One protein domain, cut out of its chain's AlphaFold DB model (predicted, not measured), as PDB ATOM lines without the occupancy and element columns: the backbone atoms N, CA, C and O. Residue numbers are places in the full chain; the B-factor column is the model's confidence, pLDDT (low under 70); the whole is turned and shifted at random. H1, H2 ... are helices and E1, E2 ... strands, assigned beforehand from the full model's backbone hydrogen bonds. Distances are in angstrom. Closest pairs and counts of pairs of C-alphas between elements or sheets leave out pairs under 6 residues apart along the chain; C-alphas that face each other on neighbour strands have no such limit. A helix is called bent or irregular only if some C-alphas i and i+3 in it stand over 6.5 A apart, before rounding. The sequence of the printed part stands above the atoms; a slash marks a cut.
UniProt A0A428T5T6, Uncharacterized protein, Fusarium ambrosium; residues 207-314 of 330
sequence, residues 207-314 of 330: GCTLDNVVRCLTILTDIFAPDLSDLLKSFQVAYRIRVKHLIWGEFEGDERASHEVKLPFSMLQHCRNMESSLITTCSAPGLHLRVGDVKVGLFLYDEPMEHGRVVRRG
ATOM      1  N   GLY A 207     -44.913   9.356  17.279       81.31
ATOM      2  CA  GLY A 207     -45.784  10.512  17.539       81.31
ATOM      3  C   GLY A 207     -45.174  11.489  18.541       81.31
ATOM      4  O   GLY A 207     -44.802  12.595  18.165       81.31
ATOM      5  N   CYS A 208     -44.916  11.037  19.771       84.06
ATOM      6  CA  CYS A 208     -44.301  11.871  20.803       84.06
ATOM      7  C   CYS A 208     -42.890  12.364  20.433       84.06
ATOM      8  O   CYS A 208     -42.444  13.385  20.957       84.06
ATOM      9  N   THR A 209     -42.160  11.668  19.555       86.56
ATOM     10  CA  THR A 209     -40.889  12.180  19.014       86.56
ATOM     11  C   THR A 209     -41.135  13.383  18.105       86.56
ATOM     12  O   THR A 209     -40.483  14.413  18.266       86.56
ATOM     13  N   LEU A 210     -42.096  13.283  17.187       84.56
ATOM     14  CA  LEU A 210     -42.461  14.361  16.268       84.56
ATOM     15  C   LEU A 210     -43.076  15.556  17.009       84.56
ATOM     16  O   LEU A 210     -42.703  16.689  16.718       84.56
ATOM     17  N   ASP A 211     -43.899  15.323  18.033       82.62
ATOM     18  CA  ASP A 211     -44.423  16.383  18.906       82.62
ATOM     19  C   ASP A 211     -43.293  17.132  19.628       82.62
ATOM     20  O   ASP A 211     -43.293  18.364  19.691       82.62
ATOM     21  N   ASN A 212     -42.273  16.411  20.119       85.06
ATOM     22  CA  ASN A 212     -41.082  17.036  20.697       85.06
ATOM     23  C   ASN A 212     -40.292  17.845  19.655       85.06
ATOM     24  O   ASN A 212     -39.847  18.944  19.974       85.06
ATOM     25  N   VAL A 213     -40.158  17.361  18.414       88.25
ATOM     26  CA  VAL A 213     -39.526  18.131  17.327       88.25
ATOM     27  C   VAL A 213     -40.300  19.420  17.046       88.25
ATOM     28  O   VAL A 213     -39.683  20.480  16.982       88.25
ATOM     29  N   VAL A 214     -41.635  19.376  16.951       85.44
ATOM     30  CA  VAL A 214     -42.449  20.588  16.748       85.44
ATOM     31  C   VAL A 214     -42.333  21.549  17.937       85.44
ATOM     32  O   VAL A 214     -42.159  22.744  17.715       85.44
ATOM     33  N   ARG A 215     -42.331  21.054  19.184       85.25
ATOM     34  CA  ARG A 215     -42.105  21.887  20.383       85.25
ATOM     35  C   ARG A 215     -40.748  22.595  20.340       85.25
ATOM     36  O   ARG A 215     -40.687  23.802  20.558       85.25
ATOM     37  N   CYS A 216     -39.675  21.882  19.995       88.88
ATOM     38  CA  CYS A 216     -38.351  22.484  19.829       88.88
ATOM     39  C   CYS A 216     -38.329  23.531  18.702       88.88
ATOM     40  O   CYS A 216     -37.695  24.571  18.848       88.88
ATOM     41  N   LEU A 217     -39.031  23.293  17.590       89.56
ATOM     42  CA  LEU A 217     -39.137  24.245  16.479       89.56
ATOM     43  C   LEU A 217     -39.918  25.516  16.859       89.56
ATOM     44  O   LEU A 217     -39.532  26.601  16.429       89.56
ATOM     45  N   THR A 218     -40.952  25.415  17.700       85.88
ATOM     46  CA  THR A 218     -41.628  26.585  18.288       85.88
ATOM     47  C   THR A 218     -40.661  27.408  19.145       85.88
ATOM     48  O   THR A 218     -40.468  28.580  18.846       85.88
ATOM     49  N   ILE A 219     -39.958  26.789  20.104       87.81
ATOM     50  CA  ILE A 219     -38.984  27.485  20.974       87.81
ATOM     51  C   ILE A 219     -37.892  28.181  20.143       87.81
ATOM     52  O   ILE A 219     -37.558  29.343  20.367       87.81
ATOM     53  N   LEU A 220     -37.355  27.496  19.128       89.69
ATOM     54  CA  LEU A 220     -36.372  28.082  18.215       89.69
ATOM     55  C   LEU A 220     -36.955  29.247  17.392       89.69
ATOM     56  O   LEU A 220     -36.212  30.164  17.051       89.69
ATOM     57  N   THR A 221     -38.255  29.245  17.084       89.38
ATOM     58  CA  THR A 221     -38.915  30.375  16.408       89.38
ATOM     59  C   THR A 221     -38.998  31.588  17.321       89.38
ATOM     60  O   THR A 221     -38.643  32.684  16.894       89.38
ATOM     61  N   ASP A 222     -39.389  31.394  18.580       87.56
ATOM     62  CA  ASP A 222     -39.485  32.473  19.568       87.56
ATOM     63  C   ASP A 222     -38.130  33.174  19.777       87.56
ATOM     64  O   ASP A 222     -38.068  34.398  19.876       87.56
ATOM     65  N   ILE A 223     -37.032  32.406  19.756       88.50
ATOM     66  CA  ILE A 223     -35.658  32.917  19.882       88.50
ATOM     67  C   ILE A 223     -35.162  33.592  18.590       88.50
ATOM     68  O   ILE A 223     -34.534  34.650  18.643       88.50
ATOM     69  N   PHE A 224     -35.377  32.971  17.421       88.56
ATOM     70  CA  PHE A 224     -34.675  33.341  16.182       88.56
ATOM     71  C   PHE A 224     -35.522  34.051  15.118       88.56
ATOM     72  O   PHE A 224     -34.957  34.541  14.136       88.56
ATOM     73  N   ALA A 225     -36.844  34.096  15.274       88.06
ATOM     74  CA  ALA A 225     -37.777  34.759  14.366       88.06
ATOM     75  C   ALA A 225     -39.069  35.177  15.103       88.06
ATOM     76  O   ALA A 225     -40.140  34.640  14.809       88.06
ATOM     77  N   PRO A 226     -38.998  36.147  16.039       86.31
ATOM     78  CA  PRO A 226     -40.143  36.561  16.856       86.31
ATOM     79  C   PRO A 226     -41.350  37.026  16.024       86.31
ATOM     80  O   PRO A 226     -42.480  36.730  16.393       86.31
ATOM     81  N   ASP A 227     -41.134  37.626  14.847       87.50
ATOM     82  CA  ASP A 227     -42.206  38.001  13.905       87.50
ATOM     83  C   ASP A 227     -43.070  36.799  13.448       87.50
ATOM     84  O   ASP A 227     -44.213  36.970  13.029       87.50
ATOM     85  N   LEU A 228     -42.531  35.573  13.513       86.56
ATOM     86  CA  LEU A 228     -43.242  34.325  13.214       86.56
ATOM     87  C   LEU A 228     -43.841  33.667  14.471       86.56
ATOM     88  O   LEU A 228     -44.727  32.824  14.333       86.56
ATOM     89  N   SER A 229     -43.404  34.047  15.678       85.75
ATOM     90  CA  SER A 229     -43.929  33.532  16.955       85.75
ATOM     91  C   SER A 229     -45.421  33.831  17.100       85.75
ATOM     92  O   SER A 229     -46.223  32.936  17.367       85.75
ATOM     93  N   ASP A 230     -45.822  35.074  16.831       84.44
ATOM     94  CA  ASP A 230     -47.226  35.485  16.921       84.44
ATOM     95  C   ASP A 230     -48.101  34.790  15.863       84.44
ATOM     96  O   ASP A 230     -49.269  34.494  16.117       84.44
ATOM     97  N   LEU A 231     -47.522  34.436  14.708       86.25
ATOM     98  CA  LEU A 231     -48.197  33.661  13.662       86.25
ATOM     99  C   LEU A 231     -48.313  32.163  13.994       86.25
ATOM    100  O   LEU A 231     -49.266  31.512  13.561       86.25
ATOM    101  N   LEU A 232     -47.371  31.602  14.763       83.94
ATOM    102  CA  LEU A 232     -47.492  30.252  15.324       83.94
ATOM    103  C   LEU A 232     -48.604  30.201  16.381       83.94
ATOM    104  O   LEU A 232     -49.418  29.280  16.355       83.94
ATOM    105  N   LYS A 233     -48.666  31.201  17.272       81.38
ATOM    106  CA  LYS A 233     -49.692  31.317  18.327       81.38
ATOM    107  C   LYS A 233     -51.104  31.505  17.760       81.38
ATOM    108  O   LYS A 233     -52.058  30.989  18.328       81.38
ATOM    109  N   SER A 234     -51.245  32.199  16.628       80.06
ATOM    110  CA  SER A 234     -52.525  32.355  15.915       80.06
ATOM    111  C   SER A 234     -52.876  31.192  14.971       80.06
ATOM    112  O   SER A 234     -53.885  31.254  14.265       80.06
ATOM    113  N   PHE A 235     -52.038  30.146  14.914       80.75
ATOM    114  CA  PHE A 235     -52.151  29.018  13.977       80.75
ATOM    115  C   PHE A 235     -52.292  29.447  12.498       80.75
ATOM    116  O   PHE A 235     -52.853  28.727  11.660       80.75
ATOM    117  N   GLN A 236     -51.767  30.631  12.165       85.25
ATOM    118  CA  GLN A 236     -51.607  31.098  10.790       85.25
ATOM    119  C   GLN A 236     -50.322  30.534  10.168       85.25
ATOM    120  O   GLN A 236     -50.248  30.358   8.957       85.25
ATOM    121  N   VAL A 237     -49.328  30.180  10.983       86.12
ATOM    122  CA  VAL A 237     -48.138  29.428  10.571       86.12
ATOM    123  C   VAL A 237     -48.103  28.072  11.281       86.12
ATOM    124  O   VAL A 237     -48.472  27.961  12.449       86.12
ATOM    125  N   ALA A 238     -47.641  27.027  10.589       86.25
ATOM    126  CA  ALA A 238     -47.418  25.709  11.180       86.25
ATOM    127  C   ALA A 238     -46.185  24.998  10.613       86.25
ATOM    128  O   ALA A 238     -45.875  25.086   9.421       86.25
ATOM    129  N   TYR A 239     -45.519  24.225  11.467       88.62
ATOM    130  CA  TYR A 239     -44.517  23.256  11.042       88.62
ATOM    131  C   TYR A 239     -45.187  22.003  10.491       88.62
ATOM    132  O   TYR A 239     -46.032  21.409  11.162       88.62
ATOM    133  N   ARG A 240     -44.749  21.561   9.309       87.56
ATOM    134  CA  ARG A 240     -45.075  20.234   8.781       87.56
ATOM    135  C   ARG A 240     -43.821  19.381   8.703       87.56
ATOM    136  O   ARG A 240     -42.801  19.816   8.166       87.56
ATOM    137  N   ILE A 241     -43.907  18.156   9.209       88.00
ATOM    138  CA  ILE A 241     -42.827  17.171   9.125       88.00
ATOM    139  C   ILE A 241     -43.260  16.087   8.144       88.00
ATOM    140  O   ILE A 241     -44.194  15.330   8.400       88.00
ATOM    141  N   ARG A 242     -42.590  16.018   6.996       87.31
ATOM    142  CA  ARG A 242     -42.817  14.976   5.994       87.31
ATOM    143  C   ARG A 242     -41.861  13.815   6.238       87.31
ATOM    144  O   ARG A 242     -40.663  14.047   6.371       87.31
ATOM    145  N   VAL A 243     -42.373  12.586   6.217       83.12
ATOM    146  CA  VAL A 243     -41.618  11.325   6.270       83.12
ATOM    147  C   VAL A 243     -42.082  10.442   5.102       83.12
ATOM    148  O   VAL A 243     -43.149   9.833   5.144       83.12
ATOM    149  N   LYS A 244     -41.304  10.422   4.011       82.00
ATOM    150  CA  LYS A 244     -41.714   9.953   2.671       82.00
ATOM    151  C   LYS A 244     -43.044  10.567   2.211       82.00
ATOM    152  O   LYS A 244     -43.058  11.707   1.751       82.00
ATOM    153  N   HIS A 245     -44.127   9.797   2.295       74.38
ATOM    154  CA  HIS A 245     -45.480  10.159   1.866       74.38
ATOM    155  C   HIS A 245     -46.388  10.553   3.042       74.38
ATOM    156  O   HIS A 245     -47.476  11.068   2.817       74.38
ATOM    157  N   LEU A 246     -45.950  10.325   4.284       74.19
ATOM    158  CA  LEU A 246     -46.667  10.743   5.483       74.19
ATOM    159  C   LEU A 246     -46.326  12.202   5.787       74.19
ATOM    160  O   LEU A 246     -45.151  12.579   5.771       74.19
ATOM    161  N   ILE A 247     -47.338  13.014   6.083       80.12
ATOM    162  CA  ILE A 247     -47.184  14.414   6.486       80.12
ATOM    163  C   ILE A 247     -47.805  14.575   7.872       80.12
ATOM    164  O   ILE A 247     -48.915  14.112   8.125       80.12
ATOM    165  N   TRP A 248     -47.056  15.210   8.763       76.00
ATOM    166  CA  TRP A 248     -47.405  15.447  10.159       76.00
ATOM    167  C   TRP A 248     -47.470  16.937  10.448       76.00
ATOM    168  O   TRP A 248     -46.733  17.708   9.833       76.00
ATOM    169  N   GLY A 249     -48.299  17.334  11.412       71.62
ATOM    170  CA  GLY A 249     -48.464  18.744  11.787       71.62
ATOM    171  C   GLY A 249     -49.402  19.533  10.868       71.62
ATOM    172  O   GLY A 249     -49.608  20.722  11.091       71.62
ATOM    173  N   GLU A 250     -50.011  18.879   9.875       70.38
ATOM    174  CA  GLU A 250     -51.213  19.401   9.217       70.38
ATOM    175  C   GLU A 250     -52.357  19.482  10.223       70.38
ATOM    176  O   GLU A 250     -52.496  18.609  11.077       70.38
ATOM    177  N   PHE A 251     -53.173  20.524  10.139       69.00
ATOM    178  CA  PHE A 251     -54.383  20.628  10.943       69.00
ATOM    179  C   PHE A 251     -55.492  19.788  10.302       69.00
ATOM    180  O   PHE A 251     -55.676  19.789   9.085       69.00
ATOM    181  N   GLU A 252     -56.187  18.999  11.109       65.44
ATOM    182  CA  GLU A 252     -57.166  18.042  10.607       65.44
ATOM    183  C   GLU A 252     -58.479  18.736  10.225       65.44
ATOM    184  O   GLU A 252     -59.042  19.479  11.024       65.44
ATOM    185  N   GLY A 253     -58.954  18.503   8.996       67.31
ATOM    186  CA  GLY A 253     -60.116  19.210   8.443       67.31
ATOM    187  C   GLY A 253     -59.842  20.664   8.031       67.31
ATOM    188  O   GLY A 253     -60.779  21.383   7.703       67.31
ATOM    189  N   ASP A 254     -58.582  21.107   8.041       72.56
ATOM    190  CA  ASP A 254     -58.207  22.465   7.648       72.56
ATOM    191  C   ASP A 254     -58.056  22.585   6.125       72.56
ATOM    192  O   ASP A 254     -57.035  22.213   5.543       72.56
ATOM    193  N   GLU A 255     -59.098  23.110   5.482       79.88
ATOM    194  CA  GLU A 255     -59.156  23.332   4.032       79.88
ATOM    195  C   GLU A 255     -58.483  24.645   3.584       79.88
ATOM    196  O   GLU A 255     -58.451  24.939   2.385       79.88
ATOM    197  N   ARG A 256     -57.929  25.448   4.511       84.19
ATOM    198  CA  ARG A 256     -57.271  26.717   4.169       84.19
ATOM    199  C   ARG A 256     -56.096  26.481   3.217       84.19
ATOM    200  O   ARG A 256     -55.205  25.658   3.460       84.19
ATOM    201  N   ALA A 257     -56.043  27.288   2.160       84.06
ATOM    202  CA  ALA A 257     -54.879  27.354   1.290       84.06
ATOM    203  C   ALA A 257     -53.626  27.738   2.098       84.06
ATOM    204  O   ALA A 257     -53.672  28.529   3.043       84.06
ATOM    205  N   SER A 258     -52.505  27.106   1.752       87.69
ATOM    206  CA  SER A 258     -51.236  27.266   2.454       87.69
ATOM    207  C   SER A 258     -50.052  27.087   1.518       87.69
ATOM    208  O   SER A 258     -50.117  26.351   0.532       87.69
ATOM    209  N   HIS A 259     -48.949  27.757   1.838       90.12
ATOM    210  CA  HIS A 259     -47.737  27.747   1.030       90.12
ATOM    211  C   HIS A 259     -46.478  27.633   1.900       90.12
ATOM    212  O   HIS A 259     -46.421  28.143   3.018       90.12
ATOM    213  N   GLU A 260     -45.460  26.929   1.390       90.94
ATOM    214  CA  GLU A 260     -44.188  26.751   2.099       90.94
ATOM    215  C   GLU A 260     -43.428  28.088   2.148       90.94
ATOM    216  O   GLU A 260     -43.084  28.666   1.114       90.94
ATOM    217  N   VAL A 261     -43.147  28.570   3.359       90.44
ATOM    218  CA  VAL A 261     -42.341  29.768   3.610       90.44
ATOM    219  C   VAL A 261     -40.906  29.389   3.966       90.44
ATOM    220  O   VAL A 261     -40.610  28.295   4.448       90.44
ATOM    221  N   LYS A 262     -39.967  30.303   3.705       89.62
ATOM    222  CA  LYS A 262     -38.549  30.057   3.990       89.62
ATOM    223  C   LYS A 262     -38.311  30.028   5.496       89.62
ATOM    224  O   LYS A 262     -38.550  31.020   6.177       89.62
ATOM    225  N   LEU A 263     -37.754  28.920   5.978       87.19
ATOM    226  CA  LEU A 263     -37.206  28.824   7.328       87.19
ATOM    227  C   LEU A 263     -36.135  29.912   7.563       87.19
ATOM    228  O   LEU A 263     -35.312  30.146   6.665       87.19
ATOM    229  N   PRO A 264     -36.090  30.536   8.755       87.25
ATOM    230  CA  PRO A 264     -35.018  31.451   9.139       87.25
ATOM    231  C   PRO A 264     -33.642  30.793   8.996       87.25
ATOM    232  O   PRO A 264     -33.460  29.632   9.367       87.25
ATOM    233  N   PHE A 265     -32.651  31.529   8.481       88.81
ATOM    234  CA  PHE A 265     -31.312  30.981   8.216       88.81
ATOM    235  C   PHE A 265     -30.652  30.394   9.476       88.81
ATOM    236  O   PHE A 265     -30.056  29.320   9.421       88.81
ATOM    237  N   SER A 266     -30.840  31.068  10.613       88.62
ATOM    238  CA  SER A 266     -30.465  30.642  11.968       88.62
ATOM    239  C   SER A 266     -31.015  29.263  12.351       88.62
ATOM    240  O   SER A 266     -30.327  28.489  13.007       88.62
ATOM    241  N   MET A 267     -32.220  28.912  11.899       91.31
ATOM    242  CA  MET A 267     -32.876  27.644  12.236       91.31
ATOM    243  C   MET A 267     -32.496  26.489  11.301       91.31
ATOM    244  O   MET A 267     -32.652  25.328  11.680       91.31
ATOM    245  N   LEU A 268     -31.966  26.763  10.101       90.81
ATOM    246  CA  LEU A 268     -31.720  25.737   9.075       90.81
ATOM    247  C   LEU A 268     -30.831  24.584   9.556       90.81
ATOM    248  O   LEU A 268     -31.068  23.437   9.177       90.81
ATOM    249  N   GLN A 269     -29.814  24.860  10.379       91.44
ATOM    250  CA  GLN A 269     -28.942  23.800  10.887       91.44
ATOM    251  C   GLN A 269     -29.633  22.944  11.958       91.44
ATOM    252  O   GLN A 269     -29.460  21.727  11.960       91.44
ATOM    253  N   HIS A 270     -30.470  23.546  12.808       91.31
ATOM    254  CA  HIS A 270     -31.279  22.807  13.778       91.31
ATOM    255  C   HIS A 270     -32.296  21.902  13.070       91.31
ATOM    256  O   HIS A 270     -32.361  20.714  13.386       91.31
ATOM    257  N   CYS A 271     -32.992  22.408  12.044       91.44
ATOM    258  CA  CYS A 271     -33.908  21.601  11.230       91.44
ATOM    259  C   CYS A 271     -33.195  20.400  10.586       91.44
ATOM    260  O   CYS A 271     -33.681  19.282  10.704       91.44
ATOM    261  N   ARG A 272     -32.008  20.588   9.988       91.62
ATOM    262  CA  ARG A 272     -31.215  19.486   9.403       91.62
ATOM    263  C   ARG A 272     -30.796  18.433  10.429       91.62
ATOM    264  O   ARG A 272     -30.807  17.240  10.130       91.62
ATOM    265  N   ASN A 273     -30.425  18.860  11.637       90.38
ATOM    266  CA  ASN A 273     -30.078  17.941  12.720       90.38
ATOM    267  C   ASN A 273     -31.308  17.115  13.149       90.38
ATOM    268  O   ASN A 273     -31.200  15.901  13.326       90.38
ATOM    269  N   MET A 274     -32.485  17.747  13.242       91.94
ATOM    270  CA  MET A 274     -33.760  17.075  13.528       91.94
ATOM    271  C   MET A 274     -34.164  16.104  12.407       91.94
ATOM    272  O   MET A 274     -34.492  14.958  12.695       91.94
ATOM    273  N   GLU A 275     -34.071  16.510  11.135       92.38
ATOM    274  CA  GLU A 275     -34.313  15.646   9.967       92.38
ATOM    275  C   GLU A 275     -33.424  14.393   9.999       92.38
ATOM    276  O   GLU A 275     -33.914  13.282   9.806       92.38
ATOM    277  N   SER A 276     -32.132  14.557  10.306       89.62
ATOM    278  CA  SER A 276     -31.176  13.449  10.435       89.62
ATOM    279  C   SER A 276     -31.531  12.492  11.582       89.62
ATOM    280  O   SER A 276     -31.510  11.273  11.409       89.62
ATOM    281  N   SER A 277     -31.924  13.025  12.745       87.25
ATOM    282  CA  SER A 277     -32.370  12.213  13.885       87.25
ATOM    283  C   SER A 277     -33.651  11.429  13.564       87.25
ATOM    284  O   SER A 277     -33.732  10.231  13.840       87.25
ATOM    285  N   LEU A 278     -34.609  12.068  12.886       87.88
ATOM    286  CA  LEU A 278     -35.871  11.456  12.474       87.88
ATOM    287  C   LEU A 278     -35.710  10.370  11.401       87.88
ATOM    288  O   LEU A 278     -36.501   9.430  11.396       87.88
ATOM    289  N   ILE A 279     -34.695  10.431  10.527       86.25
ATOM    290  CA  ILE A 279     -34.382   9.323   9.601       86.25
ATOM    291  C   ILE A 279     -34.124   8.031  10.387       86.25
ATOM    292  O   ILE A 279     -34.664   6.980  10.037       86.25
ATOM    293  N   THR A 280     -33.352   8.110  11.473       80.94
ATOM    294  CA  THR A 280     -33.076   6.961  12.344       80.94
ATOM    295  C   THR A 280     -34.326   6.539  13.117       80.94
ATOM    296  O   THR A 280     -34.681   5.363  13.097       80.94
ATOM    297  N   THR A 281     -35.029   7.478  13.761       79.00
ATOM    298  CA  THR A 281     -36.170   7.155  14.638       79.00
ATOM    299  C   THR A 281     -37.398   6.635  13.888       79.00
ATOM    300  O   THR A 281     -38.095   5.760  14.396       79.00
ATOM    301  N   CYS A 282     -37.666   7.138  12.682       78.06
ATOM    302  CA  CYS A 282     -38.826   6.739  11.881       78.06
ATOM    303  C   CYS A 282     -38.547   5.547  10.943       78.06
ATOM    304  O   CYS A 282     -39.435   5.154  10.186       78.06
ATOM    305  N   SER A 283     -37.338   4.968  10.965       72.06
ATOM    306  CA  SER A 283     -37.021   3.768  10.181       72.06
ATOM    307  C   SER A 283     -37.589   2.496  10.829       72.06
ATOM    308  O   SER A 283     -37.413   2.230  12.022       72.06
ATOM    309  N   ALA A 284     -38.243   1.665  10.018       65.62
ATOM    310  CA  ALA A 284     -38.883   0.409  10.424       65.62
ATOM    311  C   ALA A 284     -38.524  -0.727   9.438       65.62
ATOM    312  O   ALA A 284     -37.952  -0.440   8.383       65.62
ATOM    313  N   PRO A 285     -38.820  -2.013   9.730       52.44
ATOM    314  CA  PRO A 285     -38.624  -3.097   8.768       52.44
ATOM    315  C   PRO A 285     -39.451  -2.798   7.510       52.44
ATOM    316  O   PRO A 285     -40.562  -2.283   7.613       52.44
ATOM    317  N   GLY A 286     -38.877  -2.998   6.323       54.97
ATOM    318  CA  GLY A 286     -39.482  -2.579   5.048       54.97
ATOM    319  C   GLY A 286     -39.500  -1.057   4.787       54.97
ATOM    320  O   GLY A 286     -39.572  -0.633   3.632       54.97
ATOM    321  N   LEU A 287     -39.348  -0.209   5.812       67.00
ATOM    322  CA  LEU A 287     -39.318   1.254   5.705       67.00
ATOM    323  C   LEU A 287     -37.913   1.814   5.968       67.00
ATOM    324  O   LEU A 287     -37.635   2.424   7.000       67.00
ATOM    325  N   HIS A 288     -37.032   1.666   4.978       71.25
ATOM    326  CA  HIS A 288     -35.756   2.380   4.957       71.25
ATOM    327  C   HIS A 288     -35.951   3.833   4.505       71.25
ATOM    328  O   HIS A 288     -36.470   4.079   3.404       71.25
ATOM    329  N   LEU A 289     -35.516   4.773   5.346       80.62
ATOM    330  CA  LEU A 289     -35.479   6.211   5.077       80.62
ATOM    331  C   LEU A 289     -34.059   6.658   4.695       80.62
ATOM    332  O   LEU A 289     -33.068   6.125   5.192       80.62
ATOM    333  N   ARG A 290     -33.956   7.645   3.803       86.25
ATOM    334  CA  ARG A 290     -32.698   8.254   3.340       86.25
ATOM    335  C   ARG A 290     -32.722   9.770   3.536       86.25
ATOM    336  O   ARG A 290     -33.764  10.368   3.792       86.25
ATOM    337  N   VAL A 291     -31.568  10.414   3.355       84.56
ATOM    338  CA  VAL A 291     -31.478  11.883   3.301       84.56
ATOM    339  C   VAL A 291     -32.429  12.416   2.220       84.56
ATOM    340  O   VAL A 291     -32.346  12.001   1.066       84.56
ATOM    341  N   GLY A 292     -33.341  13.313   2.607       84.50
ATOM    342  CA  GLY A 292     -34.399  13.864   1.748       84.50
ATOM    343  C   GLY A 292     -35.765  13.163   1.845       84.50
ATOM    344  O   GLY A 292     -36.774  13.777   1.481       84.50
ATOM    345  N   ASP A 293     -35.834  11.936   2.383       86.06
ATOM    346  CA  ASP A 293     -37.118  11.284   2.699       86.06
ATOM    347  C   ASP A 293     -37.809  11.977   3.884       86.06
ATOM    348  O   ASP A 293     -39.035  12.080   3.902       86.06
ATOM    349  N   VAL A 294     -37.030  12.487   4.844       89.19
ATOM    350  CA  VAL A 294     -37.523  13.358   5.918       89.19
ATOM    351  C   VAL A 294     -37.274  14.822   5.553       89.19
ATOM    352  O   VAL A 294     -36.180  15.156   5.096       89.19
ATOM    353  N   LYS A 295     -38.280  15.684   5.741       92.19
ATOM    354  CA  LYS A 295     -38.157  17.143   5.586       92.19
ATOM    355  C   LYS A 295     -39.005  17.884   6.622       92.19
ATOM    356  O   LYS A 295     -40.187  17.577   6.768       92.19
ATOM    357  N   VAL A 296     -38.427  18.891   7.272       91.69
ATOM    358  CA  VAL A 296     -39.140  19.894   8.075       91.69
ATOM    359  C   VAL A 296     -39.432  21.105   7.189       91.69
ATOM    360  O   VAL A 296     -38.518  21.723   6.645       91.69
ATOM    361  N   GLY A 297     -40.708  21.452   7.036       90.62
ATOM    362  CA  GLY A 297     -41.159  22.655   6.336       90.62
ATOM    363  C   GLY A 297     -41.963  23.569   7.256       90.62
ATOM    364  O   GLY A 297     -42.563  23.112   8.230       90.62
ATOM    365  N   LEU A 298     -41.983  24.859   6.934       91.06
ATOM    366  CA  LEU A 298     -42.813  25.862   7.595       91.06
ATOM    367  C   LEU A 298     -43.846  26.362   6.587       91.06
ATOM    368  O   LEU A 298     -43.486  26.697   5.462       91.06
ATOM    369  N   PHE A 299     -45.117  26.382   6.969       90.38
ATOM    370  CA  PHE A 299     -46.227  26.701   6.076       90.38
ATOM    371  C   PHE A 299     -47.026  27.870   6.635       90.38
ATOM    372  O   PHE A 299     -47.428  27.829   7.796       90.38
ATOM    373  N   LEU A 300     -47.245  28.890   5.806       89.31
ATOM    374  CA  LEU A 300     -48.158  29.996   6.080       89.31
ATOM    375  C   LEU A 300     -49.515  29.669   5.453       89.31
ATOM    376  O   LEU A 300     -49.570  29.208   4.311       89.31
ATOM    377  N   TYR A 301     -50.580  29.895   6.209       86.81
ATOM    378  CA  TYR A 301     -51.968  29.793   5.783       86.81
ATOM    379  C   TYR A 301     -52.510  31.181   5.436       86.81
ATOM    380  O   TYR A 301     -52.183  32.168   6.101       86.81
ATOM    381  N   ASP A 302     -53.341  31.249   4.398       83.88
ATOM    382  CA  ASP A 302     -53.798  32.526   3.835       83.88
ATOM    383  C   ASP A 302     -54.694  33.324   4.813       83.88
ATOM    384  O   ASP A 302     -54.695  34.555   4.791       83.88
ATOM    385  N   GLU A 303     -55.373  32.637   5.736       78.00
ATOM    386  CA  GLU A 303     -56.202  33.212   6.807       78.00
ATOM    387  C   GLU A 303     -55.787  32.633   8.179       78.00
ATOM    388  O   GLU A 303     -55.332  31.486   8.233       78.00
ATOM    389  N   PRO A 304     -55.908  33.372   9.303       70.94
ATOM    390  CA  PRO A 304     -55.686  32.827  10.649       70.94
ATOM    391  C   PRO A 304     -56.763  31.792  11.015       70.94
ATOM    392  O   PRO A 304     -57.815  31.740  10.383       70.94
ATOM    393  N   MET A 305     -56.515  30.953  12.023       69.06
ATOM    394  CA  MET A 305     -57.512  29.955  12.425       69.06
ATOM    395  C   MET A 305     -58.590  30.599  13.309       69.06
ATOM    396  O   MET A 305     -58.270  31.326  14.251       69.06
ATOM    397  N   GLU A 306     -59.871  30.332  13.032       64.25
ATOM    398  CA  GLU A 306     -60.947  30.715  13.953       64.25
ATOM    399  C   GLU A 306     -60.806  29.967  15.290       64.25
ATOM    400  O   GLU A 306     -60.307  28.842  15.346       64.25
ATOM    401  N   HIS A 307     -61.229  30.597  16.390       47.78
ATOM    402  CA  HIS A 307     -61.010  30.065  17.737       47.78
ATOM    403  C   HIS A 307     -61.784  28.752  17.952       47.78
ATOM    404  O   HIS A 307     -62.991  28.753  18.192       47.78
ATOM    405  N   GLY A 308     -61.063  27.631  17.914       49.88
ATOM    406  CA  GLY A 308     -61.576  26.277  18.111       49.88
ATOM    407  C   GLY A 308     -60.465  25.316  18.543       49.88
ATOM    408  O   GLY A 308     -59.295  25.695  18.621       49.88
ATOM    409  N   ARG A 309     -60.809  24.059  18.854       47.00
ATOM    410  CA  ARG A 309     -59.808  23.050  19.241       47.00
ATOM    411  C   ARG A 309     -58.980  22.626  18.028       47.00
ATOM    412  O   ARG A 309     -59.436  21.841  17.201       47.00
ATOM    413  N   VAL A 310     -57.748  23.119  17.965       50.41
ATOM    414  CA  VAL A 310     -56.794  22.809  16.899       50.41
ATOM    415  C   VAL A 310     -56.215  21.409  17.096       50.41
ATOM    416  O   VAL A 310     -55.316  21.215  17.913       50.41
ATOM    417  N   VAL A 311     -56.693  20.420  16.337       50.78
ATOM    418  CA  VAL A 311     -56.078  19.085  16.339       50.78
ATOM    419  C   VAL A 311     -55.061  18.992  15.207       50.78
ATOM    420  O   VAL A 311     -55.408  18.970  14.025       50.78
ATOM    421  N   ARG A 312     -53.777  18.924  15.572       53.44
ATOM    422  CA  ARG A 312     -52.719  18.525  14.639       53.44
ATOM    423  C   ARG A 312     -52.876  17.043  14.317       53.44
ATOM    424  O   ARG A 312     -52.979  16.209  15.216       53.44
ATOM    425  N   ARG A 313     -52.822  16.714  13.030       44.94
ATOM    426  CA  ARG A 313     -52.753  15.354  12.509       44.94
ATOM    427  C   ARG A 313     -51.419  14.729  12.914       44.94
ATOM    428  O   ARG A 313     -50.397  14.889  12.241       44.94
ATOM    429  N   GLY A 314     -51.438  14.031  14.044       45.25
ATOM    430  CA  GLY A 314     -50.481  12.968  14.311       45.25
ATOM    431  C   GLY A 314     -50.823  11.710  13.504       45.25
ATOM    432  O   GLY A 314     -51.857  11.651  12.832       45.25
TER     433      GLY A 314
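AT A GLANCE: This is residues 207 to 314 of the 330 residues of an uncharacterized protein of Fusarium ambrosium (UniProt A0A428T5T6). A four-strand antiparallel sheet, curled like part of a barrel, has the two long helices H1 and H3 side by side over one of its faces, running opposite ways. The short helix H2 turns back from the last residues of H1 and packs on the sheet beside its strands, by the first residue of E1. The printed part has 108 residues with three named helices and four named strands, in the order H1, H2, E1, E2, E3, H3, E4, and across the sheet the order is E2, E1, E4, E3; the class is mixed, helices and strands. The whole is compact, with a radius of gyration of the C-alphas of 13.8 A, and spans 41 by 31 by 22 A.

HOW THE PARTS SIT: H1, residues 207 to 224, touches H2, residues 226 to 233, with its residues 218 to 222 alone. The closest C-alphas of this helical hairpin, those of Asp 222 and Ser 229, are 5.3 A apart, and the two run opposite ways at a steep tilt of 37 degrees, only just past shallow. The sheet is made of E1, residues 237 to 243, E2, residues 246 to 248, E3, residues 258 to 261, and E4, residues 294 to 301; it is strongly twisted, and E2 and E3 are its edge strands. E1 and E2 form a hairpin, with N 243 and O 246 within hydrogen-bond range at 2.8 A. E1 and E4 are antiparallel at 154 degrees, with N 240 and O 297 within hydrogen-bond range at 2.9 A. E4 and E3 are antiparallel at 119 degrees, with N 261 and O 298 within range at 2.8 A. H1 is on the sheet at a height of 9.9 A and lies over E1 and E4, slantwise to the strands; the C-alphas of Val 214 and Tyr 239 are the closest of H1 and E1, at 6.6 A. H2 is on the sheet at a height of 7.3 A but over none of its strands, only just, with 2 of its C-alphas falling on E1. H3, residues 265 to 281, is on the same face as H1 at a height of 6.7 A, over E4, at 50 degrees to it on the local plane; their closest C-alphas, those of Glu 275 and Val 294, are 5.7 A apart. H3 touches H1 at a shallow tilt of 10 degrees, opposite ways, with the C-alphas of Phe 224 and Ser 266 the closest at 6.5 A. H2 and H3 are apart. Together H1, H2, H3 and the sheet make two layers, helices on one face of a sheet. Every O i to N i+4 pair is within hydrogen-bond range in H1, against 2 of 4 in H2 and 10 of 13 in H3.

IN THESE COORDINATES: H1 begins at C-alpha 207, (-45.784, 10.512, 17.539), and is 25.4 A long. H2 measures 11.0 A and is neither bent nor irregular, but only just: C-alphas 227 and 230 are 6.4 A apart. E1 is 19.7 A long, E2 6.7 A and E3 9.3 A. H3 begins at C-alpha 265, (-31.312, 30.981, 8.216), and measures 25.1 A; it is irregular, with C-alphas 266 and 269 7.1 A apart. E4, 21.9 A long, ends at C-alpha 301, (-51.968, 29.793, 5.783).

THE WHOLE: The two C-alphas farthest apart, those of Asp 227 and Gly 286, are 41.6 A apart, while those of Gly 207 and Gly 314, the first and last printed, are 6.2 A apart. The printed part has no cut. The link from H3 to E4, 12 residues, is long, and residues 302 to 314 hold no named element. The mean pLDDT of the printed part is 80.8; residues 251 to 253, 284 to 287 and 305 to 314 are under 70.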